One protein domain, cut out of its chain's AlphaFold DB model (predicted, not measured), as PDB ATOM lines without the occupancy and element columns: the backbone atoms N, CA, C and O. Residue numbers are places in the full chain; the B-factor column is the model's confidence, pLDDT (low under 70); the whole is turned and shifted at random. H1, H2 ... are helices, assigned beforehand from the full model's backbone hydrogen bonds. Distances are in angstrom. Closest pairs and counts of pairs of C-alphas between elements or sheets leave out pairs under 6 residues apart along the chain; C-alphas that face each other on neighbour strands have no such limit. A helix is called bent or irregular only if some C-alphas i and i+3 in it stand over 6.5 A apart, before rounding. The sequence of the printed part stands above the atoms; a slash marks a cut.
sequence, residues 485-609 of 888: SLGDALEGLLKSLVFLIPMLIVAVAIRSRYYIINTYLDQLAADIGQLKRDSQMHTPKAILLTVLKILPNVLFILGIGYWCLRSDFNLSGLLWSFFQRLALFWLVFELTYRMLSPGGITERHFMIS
ATOM      1  N   SER A 485      54.046  -9.486  -0.271       80.06
ATOM      2  CA  SER A 485      53.606  -8.262   0.394       80.06
ATOM      3  C   SER A 485      52.153  -8.419   0.854       80.06
ATOM      4  O   SER A 485      51.232  -8.622   0.063       80.06
ATOM      5  N   LEU A 486      51.927  -8.307   2.166       81.12
ATOM      6  CA  LEU A 486      50.575  -8.343   2.741       81.12
ATOM      7  C   LEU A 486      49.710  -7.164   2.264       81.12
ATOM      8  O   LEU A 486      48.501  -7.324   2.121       81.12
ATOM      9  N   GLY A 487      50.322  -6.005   1.988       84.06
ATOM     10  CA  GLY A 487      49.638  -4.834   1.428       84.06
ATOM     11  C   GLY A 487      49.020  -5.128   0.060       84.06
ATOM     12  O   GLY A 487      47.806  -5.013  -0.098       84.06
ATOM     13  N   ASP A 488      49.826  -5.620  -0.880       83.62
ATOM     14  CA  ASP A 488      49.377  -5.927  -2.246       83.62
ATOM     15  C   ASP A 488      48.366  -7.085  -2.264       83.62
ATOM     16  O   ASP A 488      47.448  -7.111  -3.083       83.62
ATOM     17  N   ALA A 489      48.483  -8.024  -1.315       85.56
ATOM     18  CA  ALA A 489      47.505  -9.091  -1.119       85.56
ATOM     19  C   ALA A 489      46.125  -8.548  -0.706       85.56
ATOM     20  O   ALA A 489      45.099  -9.010  -1.210       85.56
ATOM     21  N   LEU A 490      46.092  -7.574   0.211       88.12
ATOM     22  CA  LEU A 490      44.859  -6.929   0.670       88.12
ATOM     23  C   LEU A 490      44.254  -6.035  -0.415       88.12
ATOM     24  O   LEU A 490      43.047  -6.095  -0.652       88.12
ATOM     25  N   GLU A 491      45.073  -5.250  -1.112       88.69
ATOM     26  CA  GLU A 491      44.611  -4.416  -2.224       88.69
ATOM     27  C   GLU A 491      44.047  -5.272  -3.369       88.69
ATOM     28  O   GLU A 491      42.952  -5.006  -3.878       88.69
ATOM     29  N   GLY A 492      44.736  -6.363  -3.720       88.00
ATOM     30  CA  GLY A 492      44.250  -7.347  -4.684       88.00
ATOM     31  C   GLY A 492      42.942  -8.011  -4.248       88.00
ATOM     32  O   GLY A 492      42.066  -8.271  -5.081       88.00
ATOM     33  N   LEU A 493      42.750  -8.235  -2.941       90.00
ATOM     34  CA  LEU A 493      41.490  -8.748  -2.397       90.00
ATOM     35  C   LEU A 493      40.356  -7.749  -2.630       90.00
ATOM     36  O   LEU A 493      39.325  -8.124  -3.181       90.00
ATOM     37  N   LEU A 494      40.561  -6.471  -2.303       90.62
ATOM     38  CA  LEU A 494      39.563  -5.419  -2.517       90.62
ATOM     39  C   LEU A 494      39.181  -5.280  -3.998       90.62
ATOM     40  O   LEU A 494      37.994  -5.269  -4.327       90.62
ATOM     41  N   LYS A 495      40.171  -5.266  -4.904       89.62
ATOM     42  CA  LYS A 495      39.951  -5.221  -6.363       89.62
ATOM     43  C   LYS A 495      39.181  -6.443  -6.882       89.62
ATOM     44  O   LYS A 495      38.459  -6.343  -7.873       89.62
ATOM     45  N   SER A 496      39.329  -7.603  -6.238       89.69
ATOM     46  CA  SER A 496      38.702  -8.858  -6.671       89.69
ATOM     47  C   SER A 496      37.308  -9.113  -6.085       89.69
ATOM     48  O   SER A 496      36.586  -9.960  -6.620       89.69
ATOM     49  N   LEU A 497      36.871  -8.351  -5.070       91.44
ATOM     50  CA  LEU A 497      35.561  -8.517  -4.420       91.44
ATOM     51  C   LEU A 497      34.378  -8.498  -5.397       91.44
ATOM     52  O   LEU A 497      33.439  -9.276  -5.222       91.44
ATOM     53  N   VAL A 498      34.442  -7.674  -6.451       89.00
ATOM     54  CA  VAL A 498      33.386  -7.561  -7.478       89.00
ATOM     55  C   VAL A 498      33.074  -8.911  -8.135       89.00
ATOM     56  O   VAL A 498      31.921  -9.182  -8.457       89.00
ATOM     57  N   PHE A 499      34.073  -9.786  -8.285       87.69
ATOM     58  CA  PHE A 499      33.899 -11.124  -8.857       87.69
ATOM     59  C   PHE A 499      33.827 -12.223  -7.792       87.69
ATOM     60  O   PHE A 499      33.076 -13.186  -7.959       87.69
ATOM     61  N   LEU A 500      34.546 -12.075  -6.675       90.94
ATOM     62  CA  LEU A 500      34.539 -13.054  -5.585       90.94
ATOM     63  C   LEU A 500      33.180 -13.154  -4.885       90.94
ATOM     64  O   LEU A 500      32.739 -14.262  -4.587       90.94
ATOM     65  N   ILE A 501      32.499 -12.031  -4.636       92.19
ATOM     66  CA  ILE A 501      31.219 -12.030  -3.910       92.19
ATOM     67  C   ILE A 501      30.128 -12.778  -4.699       92.19
ATOM     68  O   ILE A 501      29.561 -13.722  -4.139       92.19
ATOM     69  N   PRO A 502      29.846 -12.465  -5.985       92.50
ATOM     70  CA  PRO A 502      28.867 -13.223  -6.771       92.50
ATOM     71  C   PRO A 502      29.197 -14.715  -6.852       92.50
ATOM     72  O   PRO A 502      28.319 -15.565  -6.706       92.50
ATOM     73  N   MET A 503      30.475 -15.043  -7.027       91.75
ATOM     74  CA  MET A 503      30.958 -16.416  -7.105       91.75
ATOM     75  C   MET A 503      30.722 -17.189  -5.800       91.75
ATOM     76  O   MET A 503      30.261 -18.332  -5.828       91.75
ATOM     77  N   LEU A 504      30.977 -16.549  -4.655       91.56
ATOM     78  CA  LEU A 504      30.741 -17.112  -3.329       91.56
ATOM     79  C   LEU A 504      29.239 -17.278  -3.063       91.56
ATOM     80  O   LEU A 504      28.828 -18.331  -2.577       91.56
ATOM     81  N   ILE A 505      28.408 -16.308  -3.461       94.12
ATOM     82  CA  ILE A 505      26.941 -16.410  -3.381       94.12
ATOM     83  C   ILE A 505      26.446 -17.630  -4.160       94.12
ATOM     84  O   ILE A 505      25.688 -18.430  -3.617       94.12
ATOM     85  N   VAL A 506      26.906 -17.822  -5.402       93.81
ATOM     86  CA  VAL A 506      26.546 -18.995  -6.218       93.81
ATOM     87  C   VAL A 506      27.017 -20.290  -5.552       93.81
ATOM     88  O   VAL A 506      26.241 -21.241  -5.437       93.81
ATOM     89  N   ALA A 507      28.253 -20.332  -5.049       92.75
ATOM     90  CA  ALA A 507      28.795 -21.502  -4.362       92.75
ATOM     91  C   ALA A 507      27.981 -21.870  -3.106       92.75
ATOM     92  O   ALA A 507      27.641 -23.040  -2.908       92.75
ATOM     93  N   VAL A 508      27.613 -20.881  -2.285       94.06
ATOM     94  CA  VAL A 508      26.786 -21.064  -1.081       94.06
ATOM     95  C   VAL A 508      25.352 -21.450  -1.443       94.06
ATOM     96  O   VAL A 508      24.796 -22.362  -0.828       94.06
ATOM     97  N   ALA A 509      24.759 -20.827  -2.463       94.88
ATOM     98  CA  ALA A 509      23.414 -21.141  -2.942       94.88
ATOM     99  C   ALA A 509      23.307 -22.588  -3.443       94.88
ATOM    100  O   ALA A 509      22.339 -23.281  -3.146       94.88
ATOM    101  N   ILE A 510      24.320 -23.076  -4.157       93.06
ATOM    102  CA  ILE A 510      24.372 -24.472  -4.589       93.06
ATOM    103  C   ILE A 510      24.587 -25.398  -3.380       93.06
ATOM    104  O   ILE A 510      23.909 -26.421  -3.256       93.06
ATOM    105  N   ARG A 511      25.488 -25.035  -2.455       93.25
ATOM    106  CA  ARG A 511      25.810 -25.849  -1.271       93.25
ATOM    107  C   ARG A 511      24.624 -26.010  -0.323       93.25
ATOM    108  O   ARG A 511      24.402 -27.110   0.180       93.25
ATOM    109  N   SER A 512      23.818 -24.966  -0.136       93.56
ATOM    110  CA  SER A 512      22.590 -25.037   0.668       93.56
ATOM    111  C   SER A 512      21.547 -25.991   0.069       93.56
ATOM    112  O   SER A 512      20.747 -26.582   0.792       93.56
ATOM    113  N   ARG A 513      21.590 -26.217  -1.250       93.75
ATOM    114  CA  ARG A 513      20.685 -27.119  -1.977       93.75
ATOM    115  C   ARG A 513      21.202 -28.558  -2.082       93.75
ATOM    116  O   ARG A 513      20.520 -29.388  -2.678       93.75
ATOM    117  N   TYR A 514      22.343 -28.905  -1.476       93.19
ATOM    118  CA  TYR A 514      22.911 -30.262  -1.549       93.19
ATOM    119  C   TYR A 514      21.960 -31.356  -1.070       93.19
ATOM    120  O   TYR A 514      21.918 -32.418  -1.688       93.19
ATOM    121  N   TYR A 515      21.191 -31.103  -0.007       92.50
ATOM    122  CA  TYR A 515      20.203 -32.064   0.484       92.50
ATOM    123  C   TYR A 515      19.168 -32.398  -0.600       92.50
ATOM    124  O   TYR A 515      18.948 -33.565  -0.901       92.50
ATOM    125  N   ILE A 516      18.622 -31.369  -1.255       93.94
ATOM    126  CA  ILE A 516      17.640 -31.511  -2.338       93.94
ATOM    127  C   ILE A 516      18.261 -32.230  -3.541       93.94
ATOM    128  O   ILE A 516      17.647 -33.112  -4.131       93.94
ATOM    129  N   ILE A 517      19.497 -31.892  -3.907       91.56
ATOM    130  CA  ILE A 517      20.172 -32.558  -5.026       91.56
ATOM    131  C   ILE A 517      20.390 -34.048  -4.720       91.56
ATOM    132  O   ILE A 517      20.187 -34.881  -5.601       91.56
ATOM    133  N   ASN A 518      20.773 -34.398  -3.489       90.56
ATOM    134  CA  ASN A 518      20.954 -35.793  -3.082       90.56
ATOM    135  C   ASN A 518      19.643 -36.579  -3.142       90.56
ATOM    136  O   ASN A 518      19.632 -37.665  -3.709       90.56
ATOM    137  N   THR A 519      18.539 -36.018  -2.640       91.25
ATOM    138  CA  THR A 519      17.241 -36.703  -2.690       91.25
ATOM    139  C   THR A 519      16.775 -36.933  -4.128       91.25
ATOM    140  O   THR A 519      16.302 -38.023  -4.443       91.25
ATOM    141  N   TYR A 520      16.976 -35.968  -5.033       91.00
ATOM    142  CA  TYR A 520      16.700 -36.167  -6.462       91.00
ATOM    143  C   TYR A 520      17.614 -37.211  -7.114       91.00
ATOM    144  O   TYR A 520      17.152 -37.982  -7.954       91.00
ATOM    145  N   LEU A 521      18.898 -37.261  -6.746       89.75
ATOM    146  CA  LEU A 521      19.819 -38.293  -7.231       89.75
ATOM    147  C   LEU A 521      19.390 -39.694  -6.771       89.75
ATOM    148  O   LEU A 521      19.424 -40.624  -7.576       89.75
ATOM    149  N   ASP A 522      18.934 -39.841  -5.527       89.00
ATOM    150  CA  ASP A 522      18.426 -41.113  -5.003       89.00
ATOM    151  C   ASP A 522      17.115 -41.541  -5.675       89.00
ATOM    152  O   ASP A 522      16.951 -42.717  -5.995       89.00
ATOM    153  N   GLN A 523      16.211 -40.601  -5.972       88.75
ATOM    154  CA  GLN A 523      14.996 -40.878  -6.751       88.75
ATOM    155  C   GLN A 523      15.326 -41.361  -8.167       88.75
ATOM    156  O   GLN A 523      14.842 -42.409  -8.593       88.75
ATOM    157  N   LEU A 524      16.207 -40.640  -8.873       87.12
ATOM    158  CA  LEU A 524      16.672 -41.035 -10.206       87.12
ATOM    159  C   LEU A 524      17.316 -42.420 -10.193       87.12
ATOM    160  O   LEU A 524      17.165 -43.163 -11.159       87.12
ATOM    161  N   ALA A 525      18.022 -42.754  -9.111       85.50
ATOM    162  CA  ALA A 525      18.646 -44.050  -8.916       85.50
ATOM    163  C   ALA A 525      17.638 -45.174  -8.614       85.50
ATOM    164  O   ALA A 525      17.834 -46.297  -9.074       85.50
ATOM    165  N   ALA A 526      16.561 -44.886  -7.879       86.75
ATOM    166  CA  ALA A 526      15.509 -45.851  -7.547       86.75
ATOM    167  C   ALA A 526      14.627 -46.228  -8.754       86.75
ATOM    168  O   ALA A 526      14.115 -47.347  -8.826       86.75
ATOM    169  N   ASP A 527      14.473 -45.315  -9.717       86.12
ATOM    170  CA  ASP A 527      13.704 -45.552 -10.944       86.12
ATOM    171  C   ASP A 527      14.452 -46.422 -11.973       86.12
ATOM    172  O   ASP A 527      13.855 -46.895 -12.944       86.12
ATOM    173  N   ILE A 528      15.748 -46.674 -11.767       81.94
ATOM    174  CA  ILE A 528      16.587 -47.467 -12.674       81.94
ATOM    175  C   ILE A 528      16.122 -48.920 -12.716       81.94
ATOM    176  O   ILE A 528      15.959 -49.572 -11.689       81.94
ATOM    177  N   GLY A 529      15.960 -49.458 -13.927       74.62
ATOM    178  CA  GLY A 529      15.522 -50.842 -14.126       74.62
ATOM    179  C   GLY A 529      14.002 -51.027 -14.084       74.62
ATOM    180  O   GLY A 529      13.514 -52.088 -14.477       74.62
ATOM    181  N   GLN A 530      13.231 -49.998 -13.716       80.12
ATOM    182  CA  GLN A 530      11.771 -50.033 -13.788       80.12
ATOM    183  C   GLN A 530      11.288 -49.651 -15.195       80.12
ATOM    184  O   GLN A 530      11.366 -48.489 -15.595       80.12
ATOM    185  N   LEU A 531      10.704 -50.604 -15.937       70.50
ATOM    186  CA  LEU A 531      10.287 -50.416 -17.341       70.50
ATOM    187  C   LEU A 531       9.397 -49.183 -17.601       70.50
ATOM    188  O   LEU A 531       9.470 -48.598 -18.682       70.50
ATOM    189  N   LYS A 532       8.550 -48.788 -16.640       73.75
ATOM    190  CA  LYS A 532       7.619 -47.654 -16.795       73.75
ATOM    191  C   LYS A 532       8.238 -46.294 -16.455       73.75
ATOM    192  O   LYS A 532       7.773 -45.289 -16.988       73.75
ATOM    193  N   ARG A 533       9.251 -46.247 -15.584       79.00
ATOM    194  CA  ARG A 533       9.789 -44.996 -15.017       79.00
ATOM    195  C   ARG A 533      11.173 -44.638 -15.568       79.00
ATOM    196  O   ARG A 533      11.377 -43.488 -15.937       79.00
ATOM    197  N   ASP A 534      12.047 -45.619 -15.808       84.00
ATOM    198  CA  ASP A 534      13.421 -45.402 -16.300       84.00
ATOM    199  C   ASP A 534      13.451 -44.794 -17.712       84.00
ATOM    200  O   ASP A 534      12.909 -45.400 -18.638       84.00
ATOM    201  N   SER A 535      14.055 -43.615 -17.905       84.69
ATOM    202  CA  SER A 535      14.176 -42.913 -19.201       84.69
ATOM    203  C   SER A 535      15.634 -42.623 -19.566       84.69
ATOM    204  O   SER A 535      16.465 -42.391 -18.690       84.69
ATOM    205  N   GLN A 536      15.932 -42.508 -20.872       84.62
ATOM    206  CA  GLN A 536      17.278 -42.187 -21.366       84.62
ATOM    207  C   GLN A 536      17.890 -40.903 -20.766       84.62
ATOM    208  O   GLN A 536      19.109 -40.792 -20.688       84.62
ATOM    209  N   MET A 537      17.069 -39.953 -20.295       87.25
ATOM    210  CA  MET A 537      17.541 -38.682 -19.724       87.25
ATOM    211  C   MET A 537      17.930 -38.775 -18.235       87.25
ATOM    212  O   MET A 537      18.472 -37.819 -17.685       87.25
ATOM    213  N   HIS A 538      17.674 -39.904 -17.561       89.31
ATOM    214  CA  HIS A 538      17.958 -40.045 -16.125       89.31
ATOM    215  C   HIS A 538      19.461 -40.002 -15.825       89.31
ATOM    216  O   HIS A 538      19.880 -39.321 -14.893       89.31
ATOM    217  N   THR A 539      20.290 -40.650 -16.649       91.50
ATOM    218  CA  THR A 539      21.752 -40.645 -16.468       91.50
ATOM    219  C   THR A 539      22.390 -39.289 -16.784       91.50
ATOM    220  O   THR A 539      23.127 -38.801 -15.930       91.50
ATOM    221  N   PRO A 540      22.080 -38.612 -17.914       92.56
ATOM    222  CA  PRO A 540      22.546 -37.244 -18.148       92.56
ATOM    223  C   PRO A 540      22.153 -36.266 -17.034       92.56
ATOM    224  O   PRO A 540      22.983 -35.473 -16.597       92.56
ATOM    225  N   LYS A 541      20.918 -36.354 -16.513       92.62
ATOM    226  CA  LYS A 541      20.477 -35.532 -15.371       92.62
ATOM    227  C   LYS A 541      21.276 -35.831 -14.104       92.62
ATOM    228  O   LYS A 541      21.691 -34.895 -13.429       92.62
ATOM    229  N   ALA A 542      21.523 -37.104 -13.794       92.75
ATOM    230  CA  ALA A 542      22.324 -37.487 -12.633       92.75
ATOM    231  C   ALA A 542      23.770 -36.966 -12.731       92.75
ATOM    232  O   ALA A 542      24.311 -36.445 -11.753       92.75
ATOM    233  N   ILE A 543      24.377 -37.033 -13.920       94.19
ATOM    234  CA  ILE A 543      25.708 -36.464 -14.179       94.19
ATOM    235  C   ILE A 543      25.678 -34.942 -14.001       94.19
ATOM    236  O   ILE A 543      26.503 -34.411 -13.263       94.19
ATOM    237  N   LEU A 544      24.699 -34.241 -14.588       95.06
ATOM    238  CA  LEU A 544      24.564 -32.784 -14.470       95.06
ATOM    239  C   LEU A 544      24.393 -32.330 -13.011       95.06
ATOM    240  O   LEU A 544      25.048 -31.388 -12.574       95.06
ATOM    241  N   LEU A 545      23.559 -33.024 -12.232       93.81
ATOM    242  CA  LEU A 545      23.382 -32.768 -10.800       93.81
ATOM    243  C   LEU A 545      24.662 -33.046  -9.996       93.81
ATOM    244  O   LEU A 545      24.957 -32.343  -9.029       93.81
ATOM    245  N   THR A 546      25.451 -34.040 -10.407       93.62
ATOM    246  CA  THR A 546      26.757 -34.324  -9.800       93.62
ATOM    247  C   THR A 546      27.767 -33.223 -10.124       93.62
ATOM    248  O   THR A 546      28.441 -32.755  -9.211       93.62
ATOM    249  N   VAL A 547      27.816 -32.736 -11.370       94.94
ATOM    250  CA  VAL A 547      28.621 -31.565 -11.770       94.94
ATOM    251  C   VAL A 547      28.207 -30.325 -10.978       94.94
ATOM    252  O   VAL A 547      29.067 -29.614 -10.457       94.94
ATOM    253  N   LEU A 548      26.900 -30.109 -10.789       94.94
ATOM    254  CA  LEU A 548      26.386 -28.996  -9.993       94.94
ATOM    255  C   LEU A 548      26.920 -29.030  -8.555       94.94
ATOM    256  O   LEU A 548      27.326 -28.000  -8.032       94.94
ATOM    257  N   LYS A 549      27.021 -30.210  -7.934       93.62
ATOM    258  CA  LYS A 549      27.618 -30.372  -6.595       93.62
ATOM    259  C   LYS A 549      29.130 -30.130  -6.540       93.62
ATOM    260  O   LYS A 549      29.670 -29.982  -5.447       93.62
ATOM    261  N   ILE A 550      29.825 -30.141  -7.672       94.88
ATOM    262  CA  ILE A 550      31.284 -29.966  -7.742       94.88
ATOM    263  C   ILE A 550      31.642 -28.492  -7.956       94.88
ATOM    264  O   ILE A 550      32.646 -28.021  -7.416       94.88
ATOM    265  N   LEU A 551      30.785 -27.755  -8.674       94.38
ATOM    266  CA  LEU A 551      30.969 -26.342  -9.009       94.38
ATOM    267  C   LEU A 551      31.380 -25.456  -7.821       94.38
ATOM    268  O   LEU A 551      32.309 -24.682  -8.011       94.38
ATOM    269  N   PRO A 552      30.816 -25.562  -6.601       94.50
ATOM    270  CA  PRO A 552      31.228 -24.705  -5.485       94.50
ATOM    271  C   PRO A 552      32.728 -24.756  -5.167       94.50
ATOM    272  O   PRO A 552      33.332 -23.717  -4.914       94.50
ATOM    273  N   ASN A 553      33.348 -25.939  -5.224       93.50
ATOM    274  CA  ASN A 553      34.782 -26.082  -4.957       93.50
ATOM    275  C   ASN A 553      35.621 -25.556  -6.131       93.50
ATOM    276  O   ASN A 553      36.619 -24.880  -5.913       93.50
ATOM    277  N   VAL A 554      35.193 -25.821  -7.369       95.44
ATOM    278  CA  VAL A 554      35.840 -25.298  -8.588       95.44
ATOM    279  C   VAL A 554      35.812 -23.772  -8.587       95.44
ATOM    280  O   VAL A 554      36.822 -23.131  -8.863       95.44
ATOM    281  N   LEU A 555      34.669 -23.191  -8.213       94.62
ATOM    282  CA  LEU A 555      34.509 -21.754  -8.105       94.62
ATOM    283  C   LEU A 555      35.425 -21.177  -7.020       94.62
ATOM    284  O   LEU A 555      36.094 -20.185  -7.259       94.62
ATOM    285  N   PHE A 556      35.530 -21.823  -5.860       93.06
ATOM    286  CA  PHE A 556      36.443 -21.381  -4.806       93.06
ATOM    287  C   PHE A 556      37.915 -21.373  -5.260       93.06
ATOM    288  O   PHE A 556      38.618 -20.388  -5.046       93.06
ATOM    289  N   ILE A 557      38.363 -22.433  -5.945       94.75
ATOM    290  CA  ILE A 557      39.723 -22.538  -6.507       94.75
ATOM    291  C   ILE A 557      39.980 -21.416  -7.525       94.75
ATOM    292  O   ILE A 557      41.001 -20.734  -7.451       94.75
ATOM    293  N   LEU A 558      39.038 -21.179  -8.443       94.56
ATOM    294  CA  LEU A 558      39.124 -20.083  -9.412       94.56
ATOM    295  C   LEU A 558      39.100 -18.705  -8.742       94.56
ATOM    296  O   LEU A 558      39.800 -17.803  -9.193       94.56
ATOM    297  N   GLY A 559      38.332 -18.543  -7.665       93.12
ATOM    298  CA  GLY A 559      38.284 -17.315  -6.878       93.12
ATOM    299  C   GLY A 559      39.643 -16.979  -6.271       93.12
ATOM    300  O   GLY A 559      40.129 -15.865  -6.449       93.12
ATOM    301  N   ILE A 560      40.309 -17.955  -5.644       92.31
ATOM    302  CA  ILE A 560      41.678 -17.775  -5.132       92.31
ATOM    303  C   ILE A 560      42.629 -17.393  -6.271       92.31
ATOM    304  O   ILE A 560      43.405 -16.451  -6.130       92.31
ATOM    305  N   GLY A 561      42.533 -18.060  -7.423       92.19
ATOM    306  CA  GLY A 561      43.332 -17.703  -8.595       92.19
ATOM    307  C   GLY A 561      43.107 -16.268  -9.067       92.19
ATOM    308  O   GLY A 561      44.067 -15.562  -9.371       92.19
ATOM    309  N   TYR A 562      41.850 -15.828  -9.132       91.38
ATOM    310  CA  TYR A 562      41.497 -14.477  -9.567       91.38
ATOM    311  C   TYR A 562      41.968 -13.417  -8.569       91.38
ATOM    312  O   TYR A 562      42.428 -12.348  -8.967       91.38
ATOM    313  N   TRP A 563      41.904 -13.727  -7.274       92.69
ATOM    314  CA  TRP A 563      42.511 -12.902  -6.239       92.69
ATOM    315  C   TRP A 563      44.021 -12.767  -6.465       92.69
ATOM    316  O   TRP A 563      44.511 -11.647  -6.555       92.69
ATOM    317  N   CYS A 564      44.742 -13.875  -6.676       89.38
ATOM    318  CA  CYS A 564      46.175 -13.840  -6.979       89.38
ATOM    319  C   CYS A 564      46.512 -13.035  -8.242       89.38
ATOM    320  O   CYS A 564      47.573 -12.426  -8.275       89.38
ATOM    321  N   LEU A 565      45.640 -13.024  -9.258       90.19
ATOM    322  CA  LEU A 565      45.818 -12.220 -10.474       90.19
ATOM    323  C   LEU A 565      45.737 -10.714 -10.197       90.19
ATOM    324  O   LEU A 565      46.404  -9.929 -10.865       90.19
ATOM    325  N   ARG A 566      44.862 -10.311  -9.269       89.94
ATOM    326  CA  ARG A 566      44.623  -8.905  -8.914       89.94
ATOM    327  C   ARG A 566      45.575  -8.379  -7.851       89.94
ATOM    328  O   ARG A 566      45.687  -7.165  -7.718       89.94
ATOM    329  N   SER A 567      46.215  -9.268  -7.107       84.38
ATOM    330  CA  SER A 567      47.332  -8.931  -6.238       84.38
ATOM    331  C   SER A 567      48.573  -8.722  -7.103       84.38
ATOM    332  O   SER A 567      48.914  -9.597  -7.898       84.38
ATOM    333  N   ASP A 568      49.261  -7.591  -6.952       80.19
ATOM    334  CA  ASP A 568      50.444  -7.213  -7.745       80.19
ATOM    335  C   ASP A 568      51.708  -8.026  -7.358       80.19
ATOM    336  O   ASP A 568      52.817  -7.516  -7.220       80.19
ATOM    337  N   PHE A 569      51.555  -9.342  -7.180       81.12
ATOM    338  CA  PHE A 569      52.644 -10.277  -6.924       81.12
ATOM    339  C   PHE A 569      53.467 -10.521  -8.193       81.12
ATOM    340  O   PHE A 569      52.918 -10.667  -9.283       81.12
ATOM    341  N   ASN A 570      54.772 -10.766  -8.033       78.00
ATOM    342  CA  ASN A 570      55.656 -11.215  -9.123       78.00
ATOM    343  C   ASN A 570      55.132 -12.499  -9.821       78.00
ATOM    344  O   ASN A 570      55.387 -12.734 -10.998       78.00
ATOM    345  N   LEU A 571      54.355 -13.324  -9.107       80.75
ATOM    346  CA  LEU A 571      53.821 -14.608  -9.586       80.75
ATOM    347  C   LEU A 571      52.330 -14.580  -9.946       80.75
ATOM    348  O   LEU A 571      51.760 -15.646 -10.175       80.75
ATOM    349  N   SER A 572      51.683 -13.413  -9.974       86.50
ATOM    350  CA  SER A 572      50.226 -13.285 -10.140       86.50
ATOM    351  C   SER A 572      49.694 -14.040 -11.369       86.50
ATOM    352  O   SER A 572      48.794 -14.876 -11.256       86.50
ATOM    353  N   GLY A 573      50.319 -13.836 -12.534       86.44
ATOM    354  CA  GLY A 573      49.950 -14.501 -13.788       86.44
ATOM    355  C   GLY A 573      50.193 -16.018 -13.795       86.44
ATOM    356  O   GLY A 573      49.398 -16.774 -14.369       86.44
ATOM    357  N   LEU A 574      51.254 -16.481 -13.124       88.44
ATOM    358  CA  LEU A 574      51.544 -17.908 -12.964       88.44
ATOM    359  C   LEU A 574      50.497 -18.566 -12.066       88.44
ATOM    360  O   LEU A 574      49.903 -19.569 -12.458       88.44
ATOM    361  N   LEU A 575      50.237 -17.979 -10.893       90.69
ATOM    362  CA  LEU A 575      49.257 -18.485  -9.934       90.69
ATOM    363  C   LEU A 575      47.864 -18.554 -10.559       90.69
ATOM    364  O   LEU A 575      47.205 -19.581 -10.436       90.69
ATOM    365  N   TRP A 576      47.444 -17.521 -11.294       93.25
ATOM    366  CA  TRP A 576      46.175 -17.541 -12.024       93.25
ATOM    367  C   TRP A 576      46.060 -18.749 -12.958       93.25
ATOM    368  O   TRP A 576      45.103 -19.517 -12.870       93.25
ATOM    369  N   SER A 577      47.071 -18.957 -13.802       92.69
ATOM    370  CA  SER A 577      47.098 -20.063 -14.765       92.69
ATOM    371  C   SER A 577      47.113 -21.425 -14.064       92.69
ATOM    372  O   SER A 577      46.430 -22.358 -14.488       92.69
ATOM    373  N   PHE A 578      47.838 -21.529 -12.947       94.50
ATOM    374  CA  PHE A 578      47.860 -22.730 -12.120       94.50
ATOM    375  C   PHE A 578      46.485 -23.020 -11.520       94.50
ATOM    376  O   PHE A 578      45.991 -24.134 -11.658       94.50
ATOM    377  N   PHE A 579      45.829 -22.027 -10.917       95.81
ATOM    378  CA  PHE A 579      44.497 -22.187 -10.336       95.81
ATOM    379  C   PHE A 579      43.427 -22.499 -11.392       95.81
ATOM    380  O   PHE A 579      42.514 -23.269 -11.104       95.81
ATOM    381  N   GLN A 580      43.555 -21.995 -12.626       95.31
ATOM    382  CA  GLN A 580      42.698 -22.404 -13.746       95.31
ATOM    383  C   GLN A 580      42.864 -23.893 -14.081       95.31
ATOM    384  O   GLN A 580      41.872 -24.627 -14.130       95.31
ATOM    385  N   ARG A 581      44.107 -24.367 -14.260       94.69
ATOM    386  CA  ARG A 581      44.373 -25.792 -14.528       94.69
ATOM    387  C   ARG A 581      43.985 -26.677 -13.343       94.69
ATOM    388  O   ARG A 581      43.419 -27.748 -13.540       94.69
ATOM    389  N   LEU A 582      44.216 -26.212 -12.116       96.19
ATOM    390  CA  LEU A 582      43.821 -26.898 -10.888       96.19
ATOM    391  C   LEU A 582      42.297 -27.002 -10.765       96.19
ATOM    392  O   LEU A 582      41.792 -28.039 -10.348       96.19
ATOM    393  N   ALA A 583      41.556 -25.963 -11.152       96.31
ATOM    394  CA  ALA A 583      40.097 -25.974 -11.156       96.31
ATOM    395  C   ALA A 583      39.540 -26.978 -12.177       96.31
ATOM    396  O   ALA A 583      38.624 -27.734 -11.847       96.31
ATOM    397  N   LEU A 584      40.124 -27.039 -13.382       95.56
ATOM    398  CA  LEU A 584      39.775 -28.042 -14.392       95.56
ATOM    399  C   LEU A 584      40.106 -29.464 -13.912       95.56
ATOM    400  O   LEU A 584      39.251 -30.348 -13.976       95.56
ATOM    401  N   PHE A 585      41.309 -29.667 -13.370       96.00
ATOM    402  CA  PHE A 585      41.712 -30.926 -12.745       96.00
ATOM    403  C   PHE A 585      40.715 -31.346 -11.668       96.00
ATOM    404  O   PHE A 585      40.225 -32.471 -11.694       96.00
ATOM    405  N   TRP A 586      40.374 -30.436 -10.751       95.88
ATOM    406  CA  TRP A 586      39.447 -30.706  -9.659       95.88
ATOM    407  C   TRP A 586      38.054 -31.068 -10.173       95.88
ATOM    408  O   TRP A 586      37.427 -31.978  -9.640       95.88
ATOM    409  N   LEU A 587      37.581 -30.409 -11.235       95.94
ATOM    410  CA  LEU A 587      36.303 -30.719 -11.870       95.94
ATOM    411  C   LEU A 587      36.270 -32.166 -12.378       95.94
ATOM    412  O   LEU A 587      35.357 -32.915 -12.031       95.94
ATOM    413  N   VAL A 588      37.269 -32.572 -13.168       95.25
ATOM    414  CA  VAL A 588      37.333 -33.919 -13.764       95.25
ATOM    415  C   VAL A 588      37.596 -34.984 -12.696       95.25
ATOM    416  O   VAL A 588      36.949 -36.037 -12.675       95.25
ATOM    417  N   PHE A 589      38.518 -34.702 -11.777       94.75
ATOM    418  CA  PHE A 589      38.887 -35.596 -10.688       94.75
ATOM    419  C   PHE A 589      37.707 -35.852  -9.748       94.75
ATOM    420  O   PHE A 589      37.349 -36.999  -9.496       94.75
ATOM    421  N   GLU A 590      37.055 -34.798  -9.262       94.38
ATOM    422  CA  GLU A 590      35.955 -34.928  -8.310       94.38
ATOM    423  C   GLU A 590      34.717 -35.554  -8.971       94.38
ATOM    424  O   GLU A 590      33.997 -36.320  -8.328       94.38
ATOM    425  N   LEU A 591      34.483 -35.295 -10.265       95.12
ATOM    426  CA  LEU A 591      33.401 -35.925 -11.028       95.12
ATOM    427  C   LEU A 591      33.598 -37.435 -11.108       95.12
ATOM    428  O   LEU A 591      32.721 -38.194 -10.698       95.12
ATOM    429  N   THR A 592      34.763 -37.874 -11.580       92.94
ATOM    430  CA  THR A 592      35.085 -39.304 -11.689       92.94
ATOM    431  C   THR A 592      35.109 -39.978 -10.314       92.94
ATOM    432  O   THR A 592      34.524 -41.049 -10.139       92.94
ATOM    433  N   TYR A 593      35.679 -39.323  -9.300       93.75
ATOM    434  CA  TYR A 593      35.721 -39.821  -7.926       93.75
ATOM    435  C   TYR A 593      34.323 -40.004  -7.312       93.75
ATOM    436  O   TYR A 593      34.062 -41.031  -6.678       93.75
ATOM    437  N   ARG A 594      33.406 -39.044  -7.513       92.31
ATOM    438  CA  ARG A 594      32.015 -39.132  -7.033       92.31
ATOM    439  C   ARG A 594      31.185 -40.134  -7.825       92.31
ATOM    440  O   ARG A 594      30.347 -40.803  -7.237       92.31
ATOM    441  N   MET A 595      31.415 -40.282  -9.127       92.44
ATOM    442  CA  MET A 595      30.726 -41.303  -9.924       92.44
ATOM    443  C   MET A 595      31.063 -42.728  -9.458       92.44
ATOM    444  O   MET A 595      30.188 -43.592  -9.474       92.44
ATOM    445  N   LEU A 596      32.299 -42.945  -8.991       92.25
ATOM    446  CA  LEU A 596      32.808 -44.208  -8.440       92.25
ATOM    447  C   LEU A 596      32.453 -44.441  -6.955       92.25
ATOM    448  O   LEU A 596      32.928 -45.413  -6.361       92.25
ATOM    449  N   SER A 597      31.683 -43.557  -6.307       90.25
ATOM    450  CA  SER A 597      31.278 -43.771  -4.914       90.25
ATOM    451  C   SER A 597      30.325 -44.970  -4.781       90.25
ATOM    452  O   SER A 597      29.588 -45.246  -5.725       90.25
ATOM    453  N   PRO A 598      30.267 -45.640  -3.611       85.75
ATOM    454  CA  PRO A 598      29.242 -46.643  -3.327       85.75
ATOM    455  C   PRO A 598      27.842 -46.079  -3.583       85.75
ATOM    456  O   PRO A 598      27.544 -44.962  -3.154       85.75
ATOM    457  N   GLY A 599      27.012 -46.814  -4.319       82.31
ATOM    458  CA  GLY A 599      25.686 -46.367  -4.754       82.31
ATOM    459  C   GLY A 599      25.694 -45.202  -5.755       82.31
ATOM    460  O   GLY A 599      24.642 -44.619  -6.020       82.31
ATOM    461  N   GLY A 600      26.860 -44.844  -6.298       86.81
ATOM    462  CA  GLY A 600      27.041 -43.771  -7.270       86.81
ATOM    463  C   GLY A 600      26.559 -44.139  -8.675       86.81
ATOM    464  O   GLY A 600      26.024 -45.222  -8.929       86.81
ATOM    465  N   ILE A 601      26.778 -43.220  -9.621       90.88
ATOM    466  CA  ILE A 601      26.319 -43.373 -11.008       90.88
ATOM    467  C   ILE A 601      26.944 -44.613 -11.659       90.88
ATOM    468  O   ILE A 601      26.251 -45.362 -12.342       90.88
ATOM    469  N   THR A 602      28.228 -44.878 -11.420       90.19
ATOM    470  CA  THR A 602      28.928 -45.992 -12.070       90.19
ATOM    471  C   THR A 602      28.411 -47.360 -11.619       90.19
ATOM    472  O   THR A 602      28.257 -48.263 -12.439       90.19
ATOM    473  N   GLU A 603      28.063 -47.498 -10.340       89.81
ATOM    474  CA  GLU A 603      27.500 -48.731  -9.789       89.81
ATOM    475  C   GLU A 603      26.036 -48.912 -10.218       89.81
ATOM    476  O   GLU A 603      25.688 -49.918 -10.830       89.81
ATOM    477  N   ARG A 604      25.172 -47.915  -9.973       86.44
ATOM    478  CA  ARG A 604      23.721 -48.051 -10.204       86.44
ATOM    479  C   ARG A 604      23.307 -47.852 -11.659       86.44
ATOM    480  O   ARG A 604      22.415 -48.541 -12.150       86.44
ATOM    481  N   HIS A 605      23.920 -46.898 -12.367       88.00
ATOM    482  CA  HIS A 605      23.560 -46.628 -13.757       88.00
ATOM    483  C   HIS A 605      24.335 -47.516 -14.738       88.00
ATOM    484  O   HIS A 605      23.744 -48.048 -15.678       88.00
ATOM    485  N   PHE A 606      25.643 -47.684 -14.556       88.00
ATOM    486  CA  PHE A 606      26.454 -48.473 -15.492       88.00
ATOM    487  C   PHE A 606      26.600 -49.946 -15.101       88.00
ATOM    488  O   PHE A 606      27.146 -50.710 -15.891       88.00
ATOM    489  N   MET A 607      26.055 -50.361 -13.949       85.00
ATOM    490  CA  MET A 607      26.063 -51.754 -13.478       85.00
ATOM    491  C   MET A 607      27.482 -52.335 -13.365       85.00
ATOM    492  O   MET A 607      27.701 -53.527 -13.582       85.00
ATOM    493  N   ILE A 608      28.467 -51.491 -13.041       86.25
ATOM    494  CA  ILE A 608      29.839 -51.932 -12.766       86.25
ATOM    495  C   ILE A 608      29.905 -52.448 -11.327       86.25
ATOM    496  O   ILE A 608      29.344 -51.836 -10.421       86.25
ATOM    497  N   SER A 609      30.608 -53.561 -11.102       88.62
ATOM    498  CA  SER A 609      30.691 -54.179  -9.775       88.62
ATOM    499  C   SER A 609      31.286 -53.244  -8.713       88.62
ATOM    500  O   SER A 609      32.194 -52.445  -8.979       88.62
TER     501      SER A 609
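Overview. This is residues 485 to 609 of the 888 residues of the protein "Potassium efflux protein KefA" of Yersinia pseudotuberculosis (UniProt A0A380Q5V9). Three lengths of helix run side by side as a long, loose rod: H1b followed by H2, then bent H3 folding back between them and H4, then H4. H1a turns off at one end; at the other lie the H2 to H3 link and little H5. The printed part has 125 residues and is all helix, H1 to H5 in order, with no named strand. The radius of gyration of the C-alphas is 18.7 A, and the spans are 62 by 26 by 21 A.

Along the chain. Find C-alpha 486 at (50.575, -8.343, 2.741), where H1, residues 486 to 512, begins. By its hydrogen bonds one helix, it is bent: C-alphas 495 and 498 are 7.1 A apart, giving H1a, 486 to 495, and H1b, 498 to 512, 22.1 A long. H2, 514 to 526, measures 18.3 A. H3, 538 to 566, also one helix by its hydrogen bonds, is bent, with C-alphas 549 and 552 6.8 A apart: H3a, 538 to 549, and H3b, 552 to 566, 21.0 A. H4, 572 to 595, runs 34.1 A; H5, 601 to 604, ends at (23.721, -48.051, -10.204).

Arrangement. Look first at H3, the hub, touching 4 helices. H3b and H4 form a hairpin at a shallow tilt of 5 degrees, closest at the C-alphas of Gly 561 and Trp 576, 4.5 A. H1b touches H3b at a shallow 12 degrees, opposite ways, Ala 507 to Pro 552 being the closest C-alphas at 4.2 A. H2 and H3a form a hairpin, closest C-alphas Leu 521 and Ala 542, 6.0 A. H1a touches residues 563 to 566 of H3b at a steep 66 degrees, closest C-alphas Gly 492 and Arg 566, 4.5 A. H5 only just touches H3a, with 3 pairs of C-alphas within 8 A. H1b and H4 are apart. Every O i to N i+4 pair is within hydrogen-bond range in H1a, H2, H3a, H3b and H4, and 10 of 11 in H1b; H5 is too short for one.

Size, cuts and confidence. The two C-alphas farthest apart, Gly 487 and Leu 531, are 63.1 A apart. The printed part has no cut; H2 to H3 is a long link of 11 residues. Mean pLDDT of the printed part is 90.0, and no printed residue is under 70.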